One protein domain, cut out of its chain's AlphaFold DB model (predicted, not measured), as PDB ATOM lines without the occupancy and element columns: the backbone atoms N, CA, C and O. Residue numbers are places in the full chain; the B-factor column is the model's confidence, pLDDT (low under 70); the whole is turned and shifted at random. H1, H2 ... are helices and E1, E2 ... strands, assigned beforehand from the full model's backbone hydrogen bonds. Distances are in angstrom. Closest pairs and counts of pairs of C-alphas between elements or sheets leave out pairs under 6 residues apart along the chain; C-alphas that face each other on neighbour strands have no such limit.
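Overview. This is residues 47 to 172 of the 299 residues of an uncharacterized protein of Fulvivirga sp. M361 (UniProt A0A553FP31). This is a sandwich, two sheets face to face: strands E1 to E4 make one layer and E5 to E9 the other, with the short helix H1 over the outward face of the first. The first sheet runs E1, E2, E3, E4; the second is branched and strongly twisted, with E5 and E6 on one side of E7, and E8 then E9 on the other; both are antiparallel. The 126 printed residues, mostly strand by class, hold H1 and then nine named strands, E1 to E9. The whole is compact, with a radius of gyration of the C-alphas of 14.0 A, and rounded, spanning 38 by 32 by 22 A.

Arrangement. Start at H1, residues 47 to 54, where every O i to N i+4 pair is within hydrogen-bond range. It is on the sheet of E1 (64 to 66), E2 (72 to 80), E3 (93 to 101) and E4 (104 to 109), at a height of 9.5 A. H1 lies over E3 and, only just, over E2, with 3 C-alphas; it runs along the strands, at 16 degrees to E3 on the local plane. These four strands form a meander, each the antiparallel neighbour of the one before: look for N 65 and O 74 at 2.8 A, N 75 and O 98 at 2.9 A, and N 99 and O 106 at 2.8 A. E3 bends by 52 degrees at residue 96. The tight link after E4 leads into the second sheet: E5 (114 to 116), E6 (122 to 124), E7 (133 to 140), E8 (144 to 153) and E9 (156 to 163). E6 to E9 are another meander. E7 pairs with E5 through N 139 and O 115, 2.8 A, with E6 through N 135 and O 122, 2.9 A, and with E8 through N 146 and O 138, 2.8 A; E8 pairs with E9 through N 149 and O 161, 2.8 A. Between the sheets, whose strands stand at 25 degrees, the closest C-alphas of E3 and E5 are Ala 94 and Phe 116, 5.1 A apart, and those of E4 and E9 are His 106 and Leu 157, 6.2 A.

Along the chain. Find C-alpha 47 at (65.507, -13.935, -30.579), where H1 begins. E2 measures 25.3 A, E3 23.8 A, E7 21.1 A and E8, ten residues, 27.4 A. E9, 20.9 A, ends at C-alpha 163, (42.169, 11.268, -35.320).

Size, cuts and confidence. The C-alphas farthest apart, Ala 47 and Thr 168, are 41.5 A apart. The one long link is residues 81 to 92. The printed part has no cut, and no printed residue is under 70 in pLDDT.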
ATOM      1  N   ALA A  47      66.579 -13.049 -31.022       91.12
ATOM      2  CA  ALA A  47      65.507 -13.935 -30.579       91.12
ATOM      3  C   ALA A  47      64.106 -13.295 -30.642       91.12
ATOM      4  O   ALA A  47      63.141 -13.988 -30.950       91.12
ATOM      5  N   ILE A  48      63.966 -11.995 -30.352       95.50
ATOM      6  CA  ILE A  48      62.677 -11.289 -30.452       95.50
ATOM      7  C   ILE A  48      62.275 -11.164 -31.921       95.50
ATOM      8  O   ILE A  48      61.155 -11.527 -32.275       95.50
ATOM      9  N   ILE A  49      63.202 -10.722 -32.776       95.31
ATOM     10  CA  ILE A  49      62.966 -10.596 -34.222       95.31
ATOM     11  C   ILE A  49      62.631 -11.958 -34.839       95.31
ATOM     12  O   ILE A  49      61.711 -12.052 -35.648       95.31
ATOM     13  N   GLU A  50      63.338 -13.024 -34.452       95.44
ATOM     14  CA  GLU A  50      63.029 -14.381 -34.908       95.44
ATOM     15  C   GLU A  50      61.590 -14.763 -34.551       95.44
ATOM     16  O   GLU A  50      60.839 -15.151 -35.440       95.44
ATOM     17  N   LYS A  51      61.167 -14.554 -33.298       96.88
ATOM     18  CA  LYS A  51      59.787 -14.840 -32.877       96.88
ATOM     19  C   LYS A  51      58.752 -14.006 -33.622       96.88
ATOM     20  O   LYS A  51      57.745 -14.552 -34.058       96.88
ATOM     21  N   LEU A  52      59.001 -12.709 -33.812       97.38
ATOM     22  CA  LEU A  52      58.119 -11.841 -34.600       97.38
ATOM     23  C   LEU A  52      57.943 -12.360 -36.035       97.38
ATOM     24  O   LEU A  52      56.843 -12.270 -36.575       97.38
ATOM     25  N   ARG A  53      58.987 -12.964 -36.617       96.38
ATOM     26  CA  ARG A  53      58.960 -13.548 -37.965       96.38
ATOM     27  C   ARG A  53      58.369 -14.955 -38.042       96.38
ATOM     28  O   ARG A  53      57.833 -15.320 -39.083       96.38
ATOM     29  N   THR A  54      58.494 -15.768 -36.994       96.75
ATOM     30  CA  THR A  54      58.060 -17.177 -37.022       96.75
ATOM     31  C   THR A  54      56.669 -17.407 -36.458       96.75
ATOM     32  O   THR A  54      56.000 -18.351 -36.879       96.75
ATOM     33  N   ASP A  55      56.243 -16.586 -35.499       97.69
ATOM     34  CA  ASP A  55      55.027 -16.836 -34.719       97.69
ATOM     35  C   ASP A  55      53.788 -16.151 -35.333       97.69
ATOM     36  O   ASP A  55      52.664 -16.433 -34.917       97.69
ATOM     37  N   TYR A  56      53.977 -15.296 -36.347       97.94
ATOM     38  CA  TYR A  56      52.928 -14.484 -36.972       97.94
ATOM     39  C   TYR A  56      52.866 -14.645 -38.494       97.94
ATOM     40  O   TYR A  56      53.848 -14.997 -39.145       97.94
ATOM     41  N   ASN A  57      51.699 -14.352 -39.076       98.25
ATOM     42  CA  ASN A  57      51.534 -14.274 -40.524       98.25
ATOM     43  C   ASN A  57      51.970 -12.885 -41.016       98.25
ATOM     44  O   ASN A  57      51.323 -11.887 -40.697       98.25
ATOM     45  N   LEU A  58      53.083 -12.824 -41.745       98.06
ATOM     46  CA  LEU A  58      53.745 -11.569 -42.092       98.06
ATOM     47  C   LEU A  58      53.060 -10.833 -43.248       98.06
ATOM     48  O   LEU A  58      52.482 -11.446 -44.148       98.06
ATOM     49  N   MET A  59      53.176  -9.505 -43.214       97.88
ATOM     50  CA  MET A  59      52.937  -8.643 -44.372       97.88
ATOM     51  C   MET A  59      54.050  -8.832 -45.412       97.88
ATOM     52  O   MET A  59      55.133  -9.314 -45.078       97.88
ATOM     53  N   ALA A  60      53.793  -8.453 -46.665       94.81
ATOM     54  CA  ALA A  60      54.735  -8.664 -47.766       94.81
ATOM     55  C   ALA A  60      56.043  -7.874 -47.592       94.81
ATOM     56  O   ALA A  60      57.103  -8.322 -48.026       94.81
ATOM     57  N   GLU A  61      55.971  -6.718 -46.939       93.19
ATOM     58  CA  GLU A  61      57.094  -5.820 -46.688       93.19
ATOM     59  C   GLU A  61      57.972  -6.292 -45.519       93.19
ATOM     60  O   GLU A  61      59.093  -5.803 -45.371       93.19
ATOM     61  N   GLU A  62      57.473  -7.211 -44.680       95.19
ATOM     62  CA  GLU A  62      58.151  -7.770 -43.496       95.19
ATOM     63  C   GLU A  62      58.791  -6.708 -42.572       95.19
ATOM     64  O   GLU A  62      59.853  -6.922 -41.974       95.19
ATOM     65  N   GLN A  63      58.150  -5.540 -42.462       95.56
ATOM     66  CA  GLN A  63      58.687  -4.403 -41.720       95.56
ATOM     67  C   GLN A  63      58.444  -4.529 -40.216       95.56
ATOM     68  O   GLN A  63      57.323  -4.742 -39.753       95.56
ATOM     69  N   ILE A  64      59.516  -4.318 -39.456       96.25
ATOM     70  CA  ILE A  64      59.513  -4.245 -37.996       96.25
ATOM     71  C   ILE A  64      60.095  -2.882 -37.610       96.25
ATOM     72  O   ILE A  64      61.191  -2.524 -38.047       96.25
ATOM     73  N   ALA A  65      59.350  -2.110 -36.822       95.88
ATOM     74  CA  ALA A  65      59.867  -0.941 -36.120       95.88
ATOM     75  C   ALA A  65      60.668  -1.409 -34.908       95.88
ATOM     76  O   ALA A  65      60.239  -2.336 -34.219       95.88
ATOM     77  N   VAL A  66      61.812  -0.777 -34.657       94.88
ATOM     78  CA  VAL A  66      62.709  -1.097 -33.539       94.88
ATOM     79  C   VAL A  66      63.154   0.215 -32.904       94.88
ATOM     80  O   VAL A  66      63.668   1.083 -33.612       94.88
ATOM     81  N   SER A  67      62.957   0.370 -31.595       94.06
ATOM     82  CA  SER A  67      63.455   1.536 -30.856       94.06
ATOM     83  C   SER A  67      64.982   1.577 -30.847       94.06
ATOM     84  O   SER A  67      65.652   0.552 -30.998       94.06
ATOM     85  N   ASN A  68      65.563   2.759 -30.632       90.56
ATOM     86  CA  ASN A  68      67.023   2.929 -30.670       90.56
ATOM     87  C   ASN A  68      67.777   2.089 -29.625       90.56
ATOM     88  O   ASN A  68      68.944   1.751 -29.824       90.56
ATOM     89  N   ASP A  69      67.139   1.800 -28.495       91.88
ATOM     90  CA  ASP A  69      67.679   0.979 -27.410       91.88
ATOM     91  C   ASP A  69      67.326  -0.514 -27.546       91.88
ATOM     92  O   ASP A  69      67.704  -1.315 -26.690       91.88
ATOM     93  N   GLU A  70      66.623  -0.884 -28.622       93.62
ATOM     94  CA  GLU A  70      66.209  -2.246 -28.956       93.62
ATOM     95  C   GLU A  70      65.338  -2.909 -27.867       93.62
ATOM     96  O   GLU A  70      65.331  -4.141 -27.722       93.62
ATOM     97  N   THR A  71      64.590  -2.113 -27.095       94.94
ATOM     98  CA  THR A  71      63.654  -2.599 -26.064       94.94
ATOM     99  C   THR A  71      62.205  -2.654 -26.542       94.94
ATOM    100  O   THR A  71      61.431  -3.463 -26.014       94.94
ATOM    101  N   VAL A  72      61.856  -1.864 -27.562       97.25
ATOM    102  CA  VAL A  72      60.518  -1.784 -28.149       97.25
ATOM    103  C   VAL A  72      60.545  -2.198 -29.618       97.25
ATOM    104  O   VAL A  72      61.401  -1.774 -30.392       97.25
ATOM    105  N   TYR A  73      59.586  -3.039 -30.002       97.81
ATOM    106  CA  TYR A  73      59.408  -3.534 -31.364       97.81
ATOM    107  C   TYR A  73      57.940  -3.423 -31.759       97.81
ATOM    108  O   TYR A  73      57.070  -3.632 -30.913       97.81
ATOM    109  N   ALA A  74      57.643  -3.171 -33.032       98.19
ATOM    110  CA  ALA A  74      56.269  -3.195 -33.528       98.19
ATOM    111  C   ALA A  74      56.188  -3.638 -34.991       98.19
ATOM    112  O   ALA A  74      57.014  -3.246 -35.808       98.19
ATOM    113  N   GLN A  75      55.176  -4.430 -35.335       98.31
ATOM    114  CA  GLN A  75      54.905  -4.836 -36.714       98.31
ATOM    115  C   GLN A  75      53.410  -5.003 -36.966       98.31
ATOM    116  O   GLN A  75      52.629  -5.312 -36.061       98.31
ATOM    117  N   PHE A  76      53.034  -4.853 -38.229       98.69
ATOM    118  CA  PHE A  76      51.718  -5.232 -38.719       98.69
ATOM    119  C   PHE A  76      51.726  -6.686 -39.201       98.69
ATOM    120  O   PHE A  76      52.709  -7.153 -39.774       98.69
ATOM    121  N   THR A  77      50.646  -7.423 -38.938       98.75
ATOM    122  CA  THR A  77      50.516  -8.851 -39.276       98.75
ATOM    123  C   THR A  77      49.085  -9.212 -39.682       98.75
ATOM    124  O   THR A  77      48.169  -8.381 -39.660       98.75
ATOM    125  N   ASP A  78      48.896 -10.480 -40.049       98.62
ATOM    126  CA  ASP A  78      47.628 -11.066 -40.475       98.62
ATOM    127  C   ASP A  78      47.035 -10.323 -41.692       98.62
ATOM    128  O   ASP A  78      46.025  -9.622 -41.553       98.62
ATOM    129  N   PRO A  79      47.650 -10.469 -42.887       98.44
ATOM    130  CA  PRO A  79      47.197  -9.838 -44.127       98.44
ATOM    131  C   PRO A  79      45.754 -10.202 -44.490       98.44
ATOM    132  O   PRO A  79      45.341 -11.366 -44.426       98.44
ATOM    133  N   VAL A  80      44.990  -9.206 -44.937       98.44
ATOM    134  CA  VAL A  80      43.584  -9.324 -45.336       98.44
ATOM    135  C   VAL A  80      43.275  -8.509 -46.593       98.44
ATOM    136  O   VAL A  80      43.923  -7.519 -46.892       98.44
ATOM    137  N   THR A  81      42.225  -8.901 -47.321       97.69
ATOM    138  CA  THR A  81      41.810  -8.270 -48.594       97.69
ATOM    139  C   THR A  81      40.450  -7.568 -48.515       97.69
ATOM    140  O   THR A  81      39.824  -7.263 -49.529       97.69
ATOM    141  N   ARG A  82      39.946  -7.326 -47.296       97.19
ATOM    142  CA  ARG A  82      38.614  -6.730 -47.065       97.19
ATOM    143  C   ARG A  82      38.523  -5.243 -47.429       97.19
ATOM    144  O   ARG A  82      37.417  -4.725 -47.550       97.19
ATOM    145  N   TYR A  83      39.661  -4.583 -47.623       97.00
ATOM    146  CA  TYR A  83      39.757  -3.185 -48.020       97.00
ATOM    147  C   TYR A  83      40.809  -3.031 -49.123       97.00
ATOM    148  O   TYR A  83      41.981  -2.813 -48.865       97.00
ATOM    149  N   ALA A  84      40.394  -3.210 -50.375       93.56
ATOM    150  CA  ALA A  84      41.295  -3.248 -51.527       93.56
ATOM    151  C   ALA A  84      41.528  -1.846 -52.125       93.56
ATOM    152  O   ALA A  84      41.155  -1.595 -53.275       93.56
ATOM    153  N   HIS A  85      42.082  -0.912 -51.344       95.19
ATOM    154  CA  HIS A  85      42.275   0.469 -51.804       95.19
ATOM    155  C   HIS A  85      43.458   0.610 -52.770       95.19
ATOM    156  O   HIS A  85      43.321   1.317 -53.772       95.19
ATOM    157  N   GLY A  86      44.573  -0.096 -52.551       95.25
ATOM    158  CA  GLY A  86      45.697  -0.049 -53.491       95.25
ATOM    159  C   GLY A  86      46.722   1.045 -53.212       95.25
ATOM    160  O   GLY A  86      47.539   1.328 -54.092       95.25
ATOM    161  N   ILE A  87      46.627   1.754 -52.080       95.75
ATOM    162  CA  ILE A  87      47.333   3.032 -51.932       95.75
ATOM    163  C   ILE A  87      48.842   2.850 -51.772       95.75
ATOM    164  O   ILE A  87      49.573   3.689 -52.291       95.75
ATOM    165  N   LEU A  88      49.279   1.741 -51.165       95.12
ATOM    166  CA  LEU A  88      50.680   1.383 -50.899       95.12
ATOM    167  C   LEU A  88      51.239   0.345 -51.892       95.12
ATOM    168  O   LEU A  88      52.218  -0.332 -51.612       95.12
ATOM    169  N   GLY A  89      50.623   0.208 -53.072       94.00
ATOM    170  CA  GLY A  89      51.147  -0.618 -54.170       94.00
ATOM    171  C   GLY A  89      50.501  -1.997 -54.313       94.00
ATOM    172  O   GLY A  89      50.453  -2.524 -55.428       94.00
ATOM    173  N   ASP A  90      49.908  -2.542 -53.252       94.88
ATOM    174  CA  ASP A  90      49.067  -3.739 -53.309       94.88
ATOM    175  C   ASP A  90      47.670  -3.514 -52.691       94.88
ATOM    176  O   ASP A  90      47.315  -2.402 -52.311       94.88
ATOM    177  N   GLN A  91      46.827  -4.551 -52.694       96.50
ATOM    178  CA  GLN A  91      45.451  -4.511 -52.169       96.50
ATOM    179  C   GLN A  91      45.295  -5.318 -50.868       96.50
ATOM    180  O   GLN A  91      44.215  -5.861 -50.600       96.50
ATOM    181  N   ILE A  92      46.386  -5.479 -50.124       97.88
ATOM    182  CA  ILE A  92      46.475  -6.274 -48.908       97.88
ATOM    183  C   ILE A  92      46.780  -5.325 -47.760       97.88
ATOM    184  O   ILE A  92      47.771  -4.617 -47.762       97.88
ATOM    185  N   GLU A  93      45.939  -5.365 -46.739       98.44
ATOM    186  CA  GLU A  93      46.112  -4.535 -45.552       98.44
ATOM    187  C   GLU A  93      46.261  -5.435 -44.331       98.44
ATOM    188  O   GLU A  93      45.839  -6.597 -44.346       98.44
ATOM    189  N   ALA A  94      46.839  -4.922 -43.251       98.69
ATOM    190  CA  ALA A  94      47.007  -5.713 -42.041       98.69
ATOM    191  C   ALA A  94      45.751  -5.684 -41.165       98.69
ATOM    192  O   ALA A  94      45.009  -4.699 -41.113       98.69
ATOM    193  N   SER A  95      45.511  -6.770 -40.430       98.69
ATOM    194  CA  SER A  95      44.407  -6.849 -39.465       98.69
ATOM    195  C   SER A  95      44.858  -6.879 -38.011       98.69
ATOM    196  O   SER A  95      44.012  -6.824 -37.116       98.69
ATOM    197  N   ARG A  96      46.167  -6.934 -37.762       98.81
ATOM    198  CA  ARG A  96      46.738  -7.027 -36.424       98.81
ATOM    199  C   ARG A  96      47.957  -6.125 -36.279       98.81
ATOM    200  O   ARG A  96      48.764  -6.003 -37.198       98.81
ATOM    201  N   LEU A  97      48.083  -5.530 -35.099       98.88
ATOM    202  CA  LEU A  97      49.297  -4.879 -34.618       98.88
ATOM    203  C   LEU A  97      49.881  -5.756 -33.508       98.88
ATOM    204  O   LEU A  97      49.173  -6.130 -32.570       98.88
ATOM    205  N   VAL A  98      51.165  -6.077 -33.627       98.75
ATOM    206  CA  VAL A  98      51.943  -6.802 -32.620       98.75
ATOM    207  C   VAL A  98      53.042  -5.881 -32.134       98.75
ATOM    208  O   VAL A  98      53.784  -5.331 -32.949       98.75
ATOM    209  N   VAL A  99      53.169  -5.743 -30.820       98.56
ATOM    210  CA  VAL A  99      54.218  -4.948 -30.190       98.56
ATOM    211  C   VAL A  99      54.946  -5.764 -29.135       98.56
ATOM    212  O   VAL A  99      54.383  -6.670 -28.516       98.56
ATOM    213  N   VAL A 100      56.211  -5.440 -28.920       98.25
ATOM    214  CA  VAL A 100      57.024  -6.022 -27.856       98.25
ATOM    215  C   VAL A 100      57.596  -4.878 -27.047       98.25
ATOM    216  O   VAL A 100      58.283  -4.044 -27.618       98.25
ATOM    217  N   VAL A 101      57.332  -4.843 -25.744       97.56
ATOM    218  CA  VAL A 101      57.865  -3.828 -24.825       97.56
ATOM    219  C   VAL A 101      58.643  -4.545 -23.738       97.56
ATOM    220  O   VAL A 101      58.098  -5.393 -23.030       97.56
ATOM    221  N   ASN A 102      59.942  -4.265 -23.630       95.06
ATOM    222  CA  ASN A 102      60.823  -4.889 -22.638       95.06
ATOM    223  C   ASN A 102      60.756  -6.436 -22.656       95.06
ATOM    224  O   ASN A 102      60.843  -7.106 -21.625       95.06
ATOM    225  N   GLY A 103      60.585  -7.015 -23.853       95.19
ATOM    226  CA  GLY A 103      60.476  -8.460 -24.085       95.19
ATOM    227  C   GLY A 103      59.089  -9.075 -23.843       95.19
ATOM    228  O   GLY A 103      58.914 -10.269 -24.104       95.19
ATOM    229  N   ALA A 104      58.106  -8.302 -23.375       96.94
ATOM    230  CA  ALA A 104      56.716  -8.732 -23.251       96.94
ATOM    231  C   ALA A 104      55.955  -8.467 -24.557       96.94
ATOM    232  O   ALA A 104      56.047  -7.380 -25.115       96.94
ATOM    233  N   PHE A 105      55.220  -9.469 -25.047       97.88
ATOM    234  CA  PHE A 105      54.431  -9.367 -26.275       97.88
ATOM    235  C   PHE A 105      53.014  -8.886 -25.952       97.88
ATOM    236  O   PHE A 105      52.356  -9.447 -25.073       97.88
ATOM    237  N   HIS A 106      52.541  -7.904 -26.711       98.44
ATOM    238  CA  HIS A 106      51.171  -7.403 -26.687       98.44
ATOM    239  C   HIS A 106      50.648  -7.328 -28.121       98.44
ATOM    240  O   HIS A 106      51.407  -7.131 -29.069       98.44
ATOM    241  N   GLU A 107      49.346  -7.499 -28.303       97.88
ATOM    242  CA  GLU A 107      48.744  -7.495 -29.632       97.88
ATOM    243  C   GLU A 107      47.311  -6.984 -29.586       97.88
ATOM    244  O   GLU A 107      46.603  -7.162 -28.594       97.88
ATOM    245  N   ILE A 108      46.878  -6.395 -30.696       98.19
ATOM    246  CA  ILE A 108      45.481  -6.061 -30.936       98.19
ATOM    247  C   ILE A 108      45.088  -6.527 -32.336       98.19
ATOM    248  O   ILE A 108      45.761  -6.230 -33.324       98.19
ATOM    249  N   ALA A 109      43.998  -7.287 -32.408       98.38
ATOM    250  CA  ALA A 109      43.350  -7.644 -33.661       98.38
ATOM    251  C   ALA A 109      42.195  -6.674 -33.902       98.38
ATOM    252  O   ALA A 109      41.373  -6.451 -33.014       98.38
ATOM    253  N   LEU A 110      42.140  -6.104 -35.100       98.38
ATOM    254  CA  LEU A 110      41.068  -5.209 -35.501       98.38
ATOM    255  C   LEU A 110      39.804  -5.992 -35.852       98.38
ATOM    256  O   LEU A 110      39.861  -7.064 -36.465       98.38
ATOM    257  N   ASP A 111      38.657  -5.390 -35.551       97.62
ATOM    258  CA  ASP A 111      37.370  -5.856 -36.051       97.62
ATOM    259  C   ASP A 111      37.342  -5.860 -37.591       97.62
ATOM    260  O   ASP A 111      38.094  -5.159 -38.271       97.62
ATOM    261  N   ASN A 112      36.424  -6.639 -38.171       97.38
ATOM    262  CA  ASN A 112      36.318  -6.808 -39.628       97.38
ATOM    263  C   ASN A 112      35.908  -5.533 -40.389       97.38
ATOM    264  O   ASN A 112      35.869  -5.555 -41.618       97.38
ATOM    265  N   GLU A 113      35.594  -4.447 -39.690       98.19
ATOM    266  CA  GLU A 113      35.299  -3.138 -40.280       98.19
ATOM    267  C   GLU A 113      36.538  -2.236 -40.374       98.19
ATOM    268  O   GLU A 113      36.461  -1.145 -40.934       98.19
ATOM    269  N   TYR A 114      37.690  -2.705 -39.889       98.69
ATOM    270  CA  TYR A 114      38.932  -1.944 -39.845       98.69
ATOM    271  C   TYR A 114      40.110  -2.707 -40.448       98.69
ATOM    272  O   TYR A 114      40.138  -3.938 -40.462       98.69
ATOM    273  N   VAL A 115      41.106  -1.972 -40.930       98.81
ATOM    274  CA  VAL A 115      42.436  -2.465 -41.317       98.81
ATOM    275  C   VAL A 115      43.497  -1.453 -40.879       98.81
ATOM    276  O   VAL A 115      43.174  -0.282 -40.671       98.81
ATOM    277  N   PHE A 116      44.747  -1.880 -40.742       98.75
ATOM    278  CA  PHE A 116      45.885  -0.964 -40.734       98.75
ATOM    279  C   PHE A 116      46.351  -0.781 -42.178       98.75
ATOM    280  O   PHE A 116      46.759  -1.754 -42.806       98.75
ATOM    281  N   GLU A 117      46.234   0.447 -42.685       98.06
ATOM    282  CA  GLU A 117      46.611   0.838 -44.051       98.06
ATOM    283  C   GLU A 117      47.912   1.651 -43.987       98.06
ATOM    284  O   GLU A 117      47.928   2.873 -44.176       98.06
ATOM    285  N   ASP A 118      48.984   0.967 -43.588       97.00
ATOM    286  CA  ASP A 118      50.324   1.505 -43.343       97.00
ATOM    287  C   ASP A 118      51.361   0.381 -43.504       97.00
ATOM    288  O   ASP A 118      51.033  -0.801 -43.419       97.00
ATOM    289  N   ILE A 119      52.627   0.747 -43.696       96.06
ATOM    290  CA  ILE A 119      53.724  -0.210 -43.909       96.06
ATOM    291  C   ILE A 119      54.330  -0.656 -42.578       96.06
ATOM    292  O   ILE A 119      54.671  -1.822 -42.385       96.06
ATOM    293  N   ARG A 120      54.496   0.285 -41.644       96.62
ATOM    294  CA  ARG A 120      55.161   0.042 -40.364       96.62
ATOM    295  C   ARG A 120      54.683   1.049 -39.311       96.62
ATOM    296  O   ARG A 120      54.611   2.236 -39.631       96.62
ATOM    297  N   PRO A 121      54.402   0.625 -38.064       97.12
ATOM    298  CA  PRO A 121      54.068   1.556 -36.989       97.12
ATOM    299  C   PRO A 121      55.216   2.535 -36.727       97.12
ATOM    300  O   PRO A 121      56.384   2.155 -36.803       97.12
ATOM    301  N   ARG A 122      54.895   3.780 -36.374       97.56
ATOM    302  CA  ARG A 122      55.888   4.758 -35.900       97.56
ATOM    303  C   ARG A 122      55.968   4.699 -34.378       97.56
ATOM    304  O   ARG A 122      54.931   4.554 -33.729       97.56
ATOM    305  N   LEU A 123      57.178   4.801 -33.833       97.12
ATOM    306  CA  LEU A 123      57.442   4.756 -32.393       97.12
ATOM    307  C   LEU A 123      57.755   6.165 -31.895       97.12
ATOM    308  O   LEU A 123      58.609   6.841 -32.468       97.12
ATOM    309  N   PHE A 124      57.054   6.632 -30.865       96.75
ATOM    310  CA  PHE A 124      57.334   7.937 -30.267       96.75
ATOM    311  C   PHE A 124      56.753   8.020 -28.852       96.75
ATOM    312  O   PHE A 124      55.624   7.593 -28.651       96.75
ATOM    313  N   ASP A 125      57.498   8.600 -27.908       96.19
ATOM    314  CA  ASP A 125      56.999   8.970 -26.573       96.19
ATOM    315  C   ASP A 125      56.201  10.277 -26.703       96.19
ATOM    316  O   ASP A 125      56.765  11.378 -26.767       96.19
ATOM    317  N   VAL A 126      54.886  10.158 -26.895       96.38
ATOM    318  CA  VAL A 126      54.004  11.284 -27.232       96.38
ATOM    319  C   VAL A 126      53.470  12.020 -26.007       96.38
ATOM    320  O   VAL A 126      53.000  13.153 -26.143       96.38
ATOM    321  N   ASP A 127      53.519  11.402 -24.825       95.81
ATOM    322  CA  ASP A 127      53.042  11.988 -23.568       95.81
ATOM    323  C   ASP A 127      54.150  12.278 -22.541       95.81
ATOM    324  O   ASP A 127      53.872  12.861 -21.489       95.81
ATOM    325  N   SER A 128      55.407  12.025 -22.916       94.50
ATOM    326  CA  SER A 128      56.620  12.313 -22.147       94.50
ATOM    327  C   SER A 128      56.704  11.554 -20.821       94.50
ATOM    328  O   SER A 128      57.256  12.080 -19.845       94.50
ATOM    329  N   ASP A 129      56.155  10.340 -20.760       95.50
ATOM    330  CA  ASP A 129      56.281   9.460 -19.595       95.50
ATOM    331  C   ASP A 129      57.490   8.510 -19.659       95.50
ATOM    332  O   ASP A 129      57.809   7.857 -18.659       95.50
ATOM    333  N   GLY A 130      58.228   8.527 -20.773       94.81
ATOM    334  CA  GLY A 130      59.425   7.724 -21.003       94.81
ATOM    335  C   GLY A 130      59.158   6.357 -21.628       94.81
ATOM    336  O   GLY A 130      60.121   5.623 -21.860       94.81
ATOM    337  N   GLU A 131      57.903   6.010 -21.906       96.06
ATOM    338  CA  GLU A 131      57.520   4.824 -22.669       96.06
ATOM    339  C   GLU A 131      57.158   5.223 -24.111       96.06
ATOM    340  O   GLU A 131      56.768   6.350 -24.390       96.06
ATOM    341  N   LEU A 132      57.337   4.303 -25.064       97.25
ATOM    342  CA  LEU A 132      57.013   4.571 -26.466       97.25
ATOM    343  C   LEU A 132      55.570   4.169 -26.781       97.25
ATOM    344  O   LEU A 132      55.151   3.040 -26.510       97.25
ATOM    345  N   GLU A 133      54.852   5.055 -27.467       98.00
ATOM    346  CA  GLU A 133      53.571   4.756 -28.095       98.00
ATOM    347  C   GLU A 133      53.731   4.314 -29.554       98.00
ATOM    348  O   GLU A 133      54.748   4.543 -30.214       98.00
ATOM    349  N   PHE A 134      52.668   3.701 -30.079       98.38
ATOM    350  CA  PHE A 134      52.607   3.135 -31.424       98.38
ATOM    351  C   PHE A 134      51.611   3.914 -32.279       98.38
ATOM    352  O   PHE A 134      50.394   3.768 -32.129       98.38
ATOM    353  N   ILE A 135      52.119   4.737 -33.192       98.50
ATOM    354  CA  ILE A 135      51.310   5.573 -34.076       98.50
ATOM    355  C   ILE A 135      51.035   4.805 -35.370       98.50
ATOM    356  O   ILE A 135      51.959   4.362 -36.057       98.50
ATOM    357  N   THR A 136      49.752   4.659 -35.700       98.62
ATOM    358  CA  THR A 136      49.269   3.831 -36.815       98.62
ATOM    359  C   THR A 136      48.254   4.567 -37.680       98.62
ATOM    360  O   THR A 136      47.507   5.417 -37.187       98.62
ATOM    361  N   ILE A 137      48.168   4.193 -38.957       98.69
ATOM    362  CA  ILE A 137      47.061   4.590 -39.835       98.69
ATOM    363  C   ILE A 137      46.025   3.462 -39.827       98.69
ATOM    364  O   ILE A 137      46.228   2.402 -40.419       98.69
ATOM    365  N   ARG A 138      44.908   3.679 -39.122       98.69
ATOM    366  CA  ARG A 138      43.785   2.732 -39.057       98.69
ATOM    367  C   ARG A 138      42.673   3.201 -39.983       98.69
ATOM    368  O   ARG A 138      42.152   4.300 -39.812       98.69
ATOM    369  N   THR A 139      42.254   2.346 -40.903       98.81
ATOM    370  CA  THR A 139      41.223   2.650 -41.893       98.81
ATOM    371  C   THR A 139      39.948   1.872 -41.624       98.81
ATOM    372  O   THR A 139      39.971   0.647 -41.533       98.81
ATOM    373  N   HIS A 140      38.822   2.579 -41.533       98.75
ATOM    374  CA  HIS A 140      37.499   1.964 -41.541       98.75
ATOM    375  C   HIS A 140      37.041   1.708 -42.979       98.75
ATOM    376  O   HIS A 140      37.101   2.604 -43.829       98.75
ATOM    377  N   ILE A 141      36.480   0.531 -43.250       98.31
ATOM    378  CA  ILE A 141      36.112   0.109 -44.612       98.31
ATOM    379  C   ILE A 141      35.051   0.996 -45.283       98.31
ATOM    380  O   ILE A 141      34.915   0.982 -46.509       98.31
ATOM    381  N   HIS A 142      34.290   1.765 -44.500       98.19
ATOM    382  CA  HIS A 142      33.264   2.690 -44.996       98.19
ATOM    383  C   HIS A 142      33.567   4.165 -44.737       98.19
ATOM    384  O   HIS A 142      32.902   5.010 -45.323       98.19
ATOM    385  N   GLU A 143      34.564   4.492 -43.911       98.62
ATOM    386  CA  GLU A 143      34.829   5.884 -43.508       98.62
ATOM    387  C   GLU A 143      36.253   6.350 -43.865       98.62
ATOM    388  O   GLU A 143      36.552   7.539 -43.769       98.62
ATOM    389  N   GLY A 144      37.113   5.460 -44.370       98.56
ATOM    390  CA  GLY A 144      38.480   5.794 -44.768       98.56
ATOM    391  C   GLY A 144      39.448   5.846 -43.587       98.56
ATOM    392  O   GLY A 144      39.147   5.365 -42.494       98.56
ATOM    393  N   ALA A 145      40.636   6.388 -43.839       98.56
ATOM    394  CA  ALA A 145      41.734   6.413 -42.884       98.56
ATOM    395  C   ALA A 145      41.495   7.395 -41.736       98.56
ATOM    396  O   ALA A 145      41.013   8.510 -41.945       98.56
ATOM    397  N   GLY A 146      41.900   6.984 -40.542       98.69
ATOM    398  CA  GLY A 146      42.177   7.809 -39.375       98.69
ATOM    399  C   GLY A 146      43.584   7.507 -38.849       98.69
ATOM    400  O   GLY A 146      44.332   6.723 -39.436       98.69
ATOM    401  N   ILE A 147      43.947   8.131 -37.732       98.88
ATOM    402  CA  ILE A 147      45.204   7.847 -37.021       98.88
ATOM    403  C   ILE A 147      44.838   7.350 -35.635       98.88
ATOM    404  O   ILE A 147      43.991   7.958 -34.984       98.88
ATOM    405  N   VAL A 148      45.476   6.278 -35.180       98.81
ATOM    406  CA  VAL A 148      45.315   5.778 -33.812       98.81
ATOM    407  C   VAL A 148      46.684   5.583 -33.193       98.81
ATOM    408  O   VAL A 148      47.579   4.997 -33.807       98.81
ATOM    409  N   ILE A 149      46.823   6.101 -31.982       98.81
ATOM    410  CA  ILE A 149      47.995   5.971 -31.132       98.81
ATOM    411  C   ILE A 149      47.641   4.964 -30.047       98.81
ATOM    412  O   ILE A 149      46.690   5.187 -29.295       98.81
ATOM    413  N   TYR A 150      48.383   3.864 -29.984       98.75
ATOM    414  CA  TYR A 150      48.227   2.859 -28.939       98.75
ATOM    415  C   TYR A 150      49.318   2.994 -27.882       98.75
ATOM    416  O   TYR A 150      50.455   3.335 -28.207       98.75
ATOM    417  N   LYS A 151      48.978   2.658 -26.638       98.12
ATOM    418  CA  LYS A 151      49.885   2.626 -25.486       98.12
ATOM    419  C   LYS A 151      49.726   1.307 -24.737       98.12
ATOM    420  O   LYS A 151      48.634   0.737 -24.717       98.12
ATOM    421  N   VAL A 152      50.801   0.806 -24.127       98.12
ATOM    422  CA  VAL A 152      50.705  -0.353 -23.229       98.12
ATOM    423  C   VAL A 152      50.358   0.130 -21.822       98.12
ATOM    424  O   VAL A 152      51.170   0.764 -21.158       98.12
ATOM    425  N   VAL A 153      49.160  -0.206 -21.348       95.75
ATOM    426  CA  VAL A 153      48.664   0.108 -20.001       95.75
ATOM    427  C   VAL A 153      48.300  -1.202 -19.313       95.75
ATOM    428  O   VAL A 153      47.616  -2.042 -19.886       95.75
ATOM    429  N   ASP A 154      48.815  -1.439 -18.102       94.31
ATOM    430  CA  ASP A 154      48.544  -2.662 -17.326       94.31
ATOM    431  C   ASP A 154      48.737  -3.982 -18.118       94.31
ATOM    432  O   ASP A 154      48.014  -4.966 -17.939       94.31
ATOM    433  N   ASN A 155      49.775  -4.030 -18.965       93.12
ATOM    434  CA  ASN A 155      50.103  -5.127 -19.893       93.12
ATOM    435  C   ASN A 155      49.084  -5.367 -21.025       93.12
ATOM    436  O   ASN A 155      49.073  -6.450 -21.619       93.12
ATOM    437  N   GLN A 156      48.250  -4.386 -21.352       95.88
ATOM    438  CA  GLN A 156      47.324  -4.426 -22.482       95.88
ATOM    439  C   GLN A 156      47.610  -3.278 -23.438       95.88
ATOM    440  O   GLN A 156      48.023  -2.204 -23.018       95.88
ATOM    441  N   LEU A 157      47.410  -3.524 -24.730       97.19
ATOM    442  CA  LEU A 157      47.521  -2.488 -25.745       97.19
ATOM    443  C   LEU A 157      46.174  -1.764 -25.842       97.19
ATOM    444  O   LEU A 157      45.174  -2.371 -26.226       97.19
ATOM    445  N   GLU A 158      46.149  -0.489 -25.472       97.38
ATOM    446  CA  GLU A 158      44.943   0.340 -25.407       97.38
ATOM    447  C   GLU A 158      45.054   1.542 -26.349       97.38
ATOM    448  O   GLU A 158      46.151   2.012 -26.651       97.38
ATOM    449  N   GLU A 159      43.915   2.042 -26.838       98.06
ATOM    450  CA  GLU A 159      43.876   3.305 -27.580       98.06
ATOM    451  C   GLU A 159      44.154   4.466 -26.623       98.06
ATOM    452  O   GLU A 159      43.400   4.686 -25.678       98.06
ATOM    453  N   PHE A 160      45.211   5.228 -26.893       98.44
ATOM    454  CA  PHE A 160      45.562   6.431 -26.145       98.44
ATOM    455  C   PHE A 160      44.961   7.682 -26.787       98.44
ATOM    456  O   PHE A 160      44.296   8.481 -26.139       98.44
ATOM    457  N   ALA A 161      45.164   7.862 -28.090       98.69
ATOM    458  CA  ALA A 161      44.680   9.038 -28.801       98.69
ATOM    459  C   ALA A 161      44.332   8.710 -30.248       98.69
ATOM    460  O   ALA A 161      44.871   7.767 -30.830       98.69
ATOM    461  N   TYR A 162      43.440   9.491 -30.856       98.81
ATOM    462  CA  TYR A 162      43.009   9.220 -32.224       98.81
ATOM    463  C   TYR A 162      42.561  10.454 -33.008       98.81
ATOM    464  O   TYR A 162      41.945  11.382 -32.485       98.81
ATOM    465  N   VAL A 163      42.815  10.421 -34.314       98.69
ATOM    466  CA  VAL A 163      42.169  11.268 -35.320       98.69
ATOM    467  C   VAL A 163      41.061  10.437 -35.960       98.69
ATOM    468  O   VAL A 163      41.328   9.351 -36.472       98.69
ATOM    469  N   ASN A 164      39.827  10.954 -35.944       98.19
ATOM    470  CA  ASN A 164      38.693  10.312 -36.613       98.19
ATOM    471  C   ASN A 164      38.994   9.990 -38.082       98.19
ATOM    472  O   ASN A 164      39.743  10.702 -38.755       98.19
ATOM    473  N   GLU A 165      38.294   8.986 -38.590       98.56
ATOM    474  CA  GLU A 165      38.260   8.645 -40.000       98.56
ATOM    475  C   GLU A 165      37.814   9.845 -40.849       98.56
ATOM    476  O   GLU A 165      37.015  10.688 -40.424       98.56
ATOM    477  N   ILE A 166      38.326   9.919 -42.079       98.25
ATOM    478  CA  ILE A 166      38.067  11.031 -43.009       98.25
ATOM    479  C   ILE A 166      36.567  11.191 -43.344       98.25
ATOM    480  O   ILE A 166      36.135  12.282 -43.727       98.25
ATOM    481  N   GLY A 167      35.769  10.136 -43.184       98.19
ATOM    482  CA  GLY A 167      34.321  10.115 -43.401       98.19
ATOM    483  C   GLY A 167      33.909   9.648 -44.800       98.19
ATOM    484  O   GLY A 167      32.819   9.958 -45.279       98.19
ATOM    485  N   THR A 168      34.816   9.016 -45.548       97.75
ATOM    486  CA  THR A 168      34.564   8.474 -46.892       97.75
ATOM    487  C   THR A 168      35.586   7.370 -47.183       97.75
ATOM    488  O   THR A 168      36.779   7.606 -46.979       97.75
ATOM    489  N   PRO A 169      35.179   6.199 -47.708       97.31
ATOM    490  CA  PRO A 169      36.115   5.116 -47.992       97.31
ATOM    491  C   PRO A 169      37.060   5.503 -49.136       97.31
ATOM    492  O   PRO A 169      36.755   6.389 -49.942       97.31
ATOM    493  N   ASN A 170      38.202   4.827 -49.241       97.19
ATOM    494  CA  ASN A 170      39.257   5.134 -50.214       97.19
ATOM    495  C   ASN A 170      39.721   6.598 -50.111       97.19
ATOM    496  O   ASN A 170      39.972   7.300 -51.100       97.19
ATOM    497  N   ARG A 171      39.752   7.104 -48.877       97.94
ATOM    498  CA  ARG A 171      40.430   8.335 -48.504       97.94
ATOM    499  C   ARG A 171      41.471   7.961 -47.482       97.94
ATOM    500  O   ARG A 171      41.155   7.348 -46.472       97.94
ATOM    501  N   TRP A 172      42.696   8.341 -47.792       98.50
ATOM    502  CA  TRP A 172      43.864   8.004 -47.011       98.50
ATOM    503  C   TRP A 172      44.611   9.274 -46.614       98.50
ATOM    504  O   TRP A 172      44.334  10.367 -47.130       98.50
TER     505      TRP A 172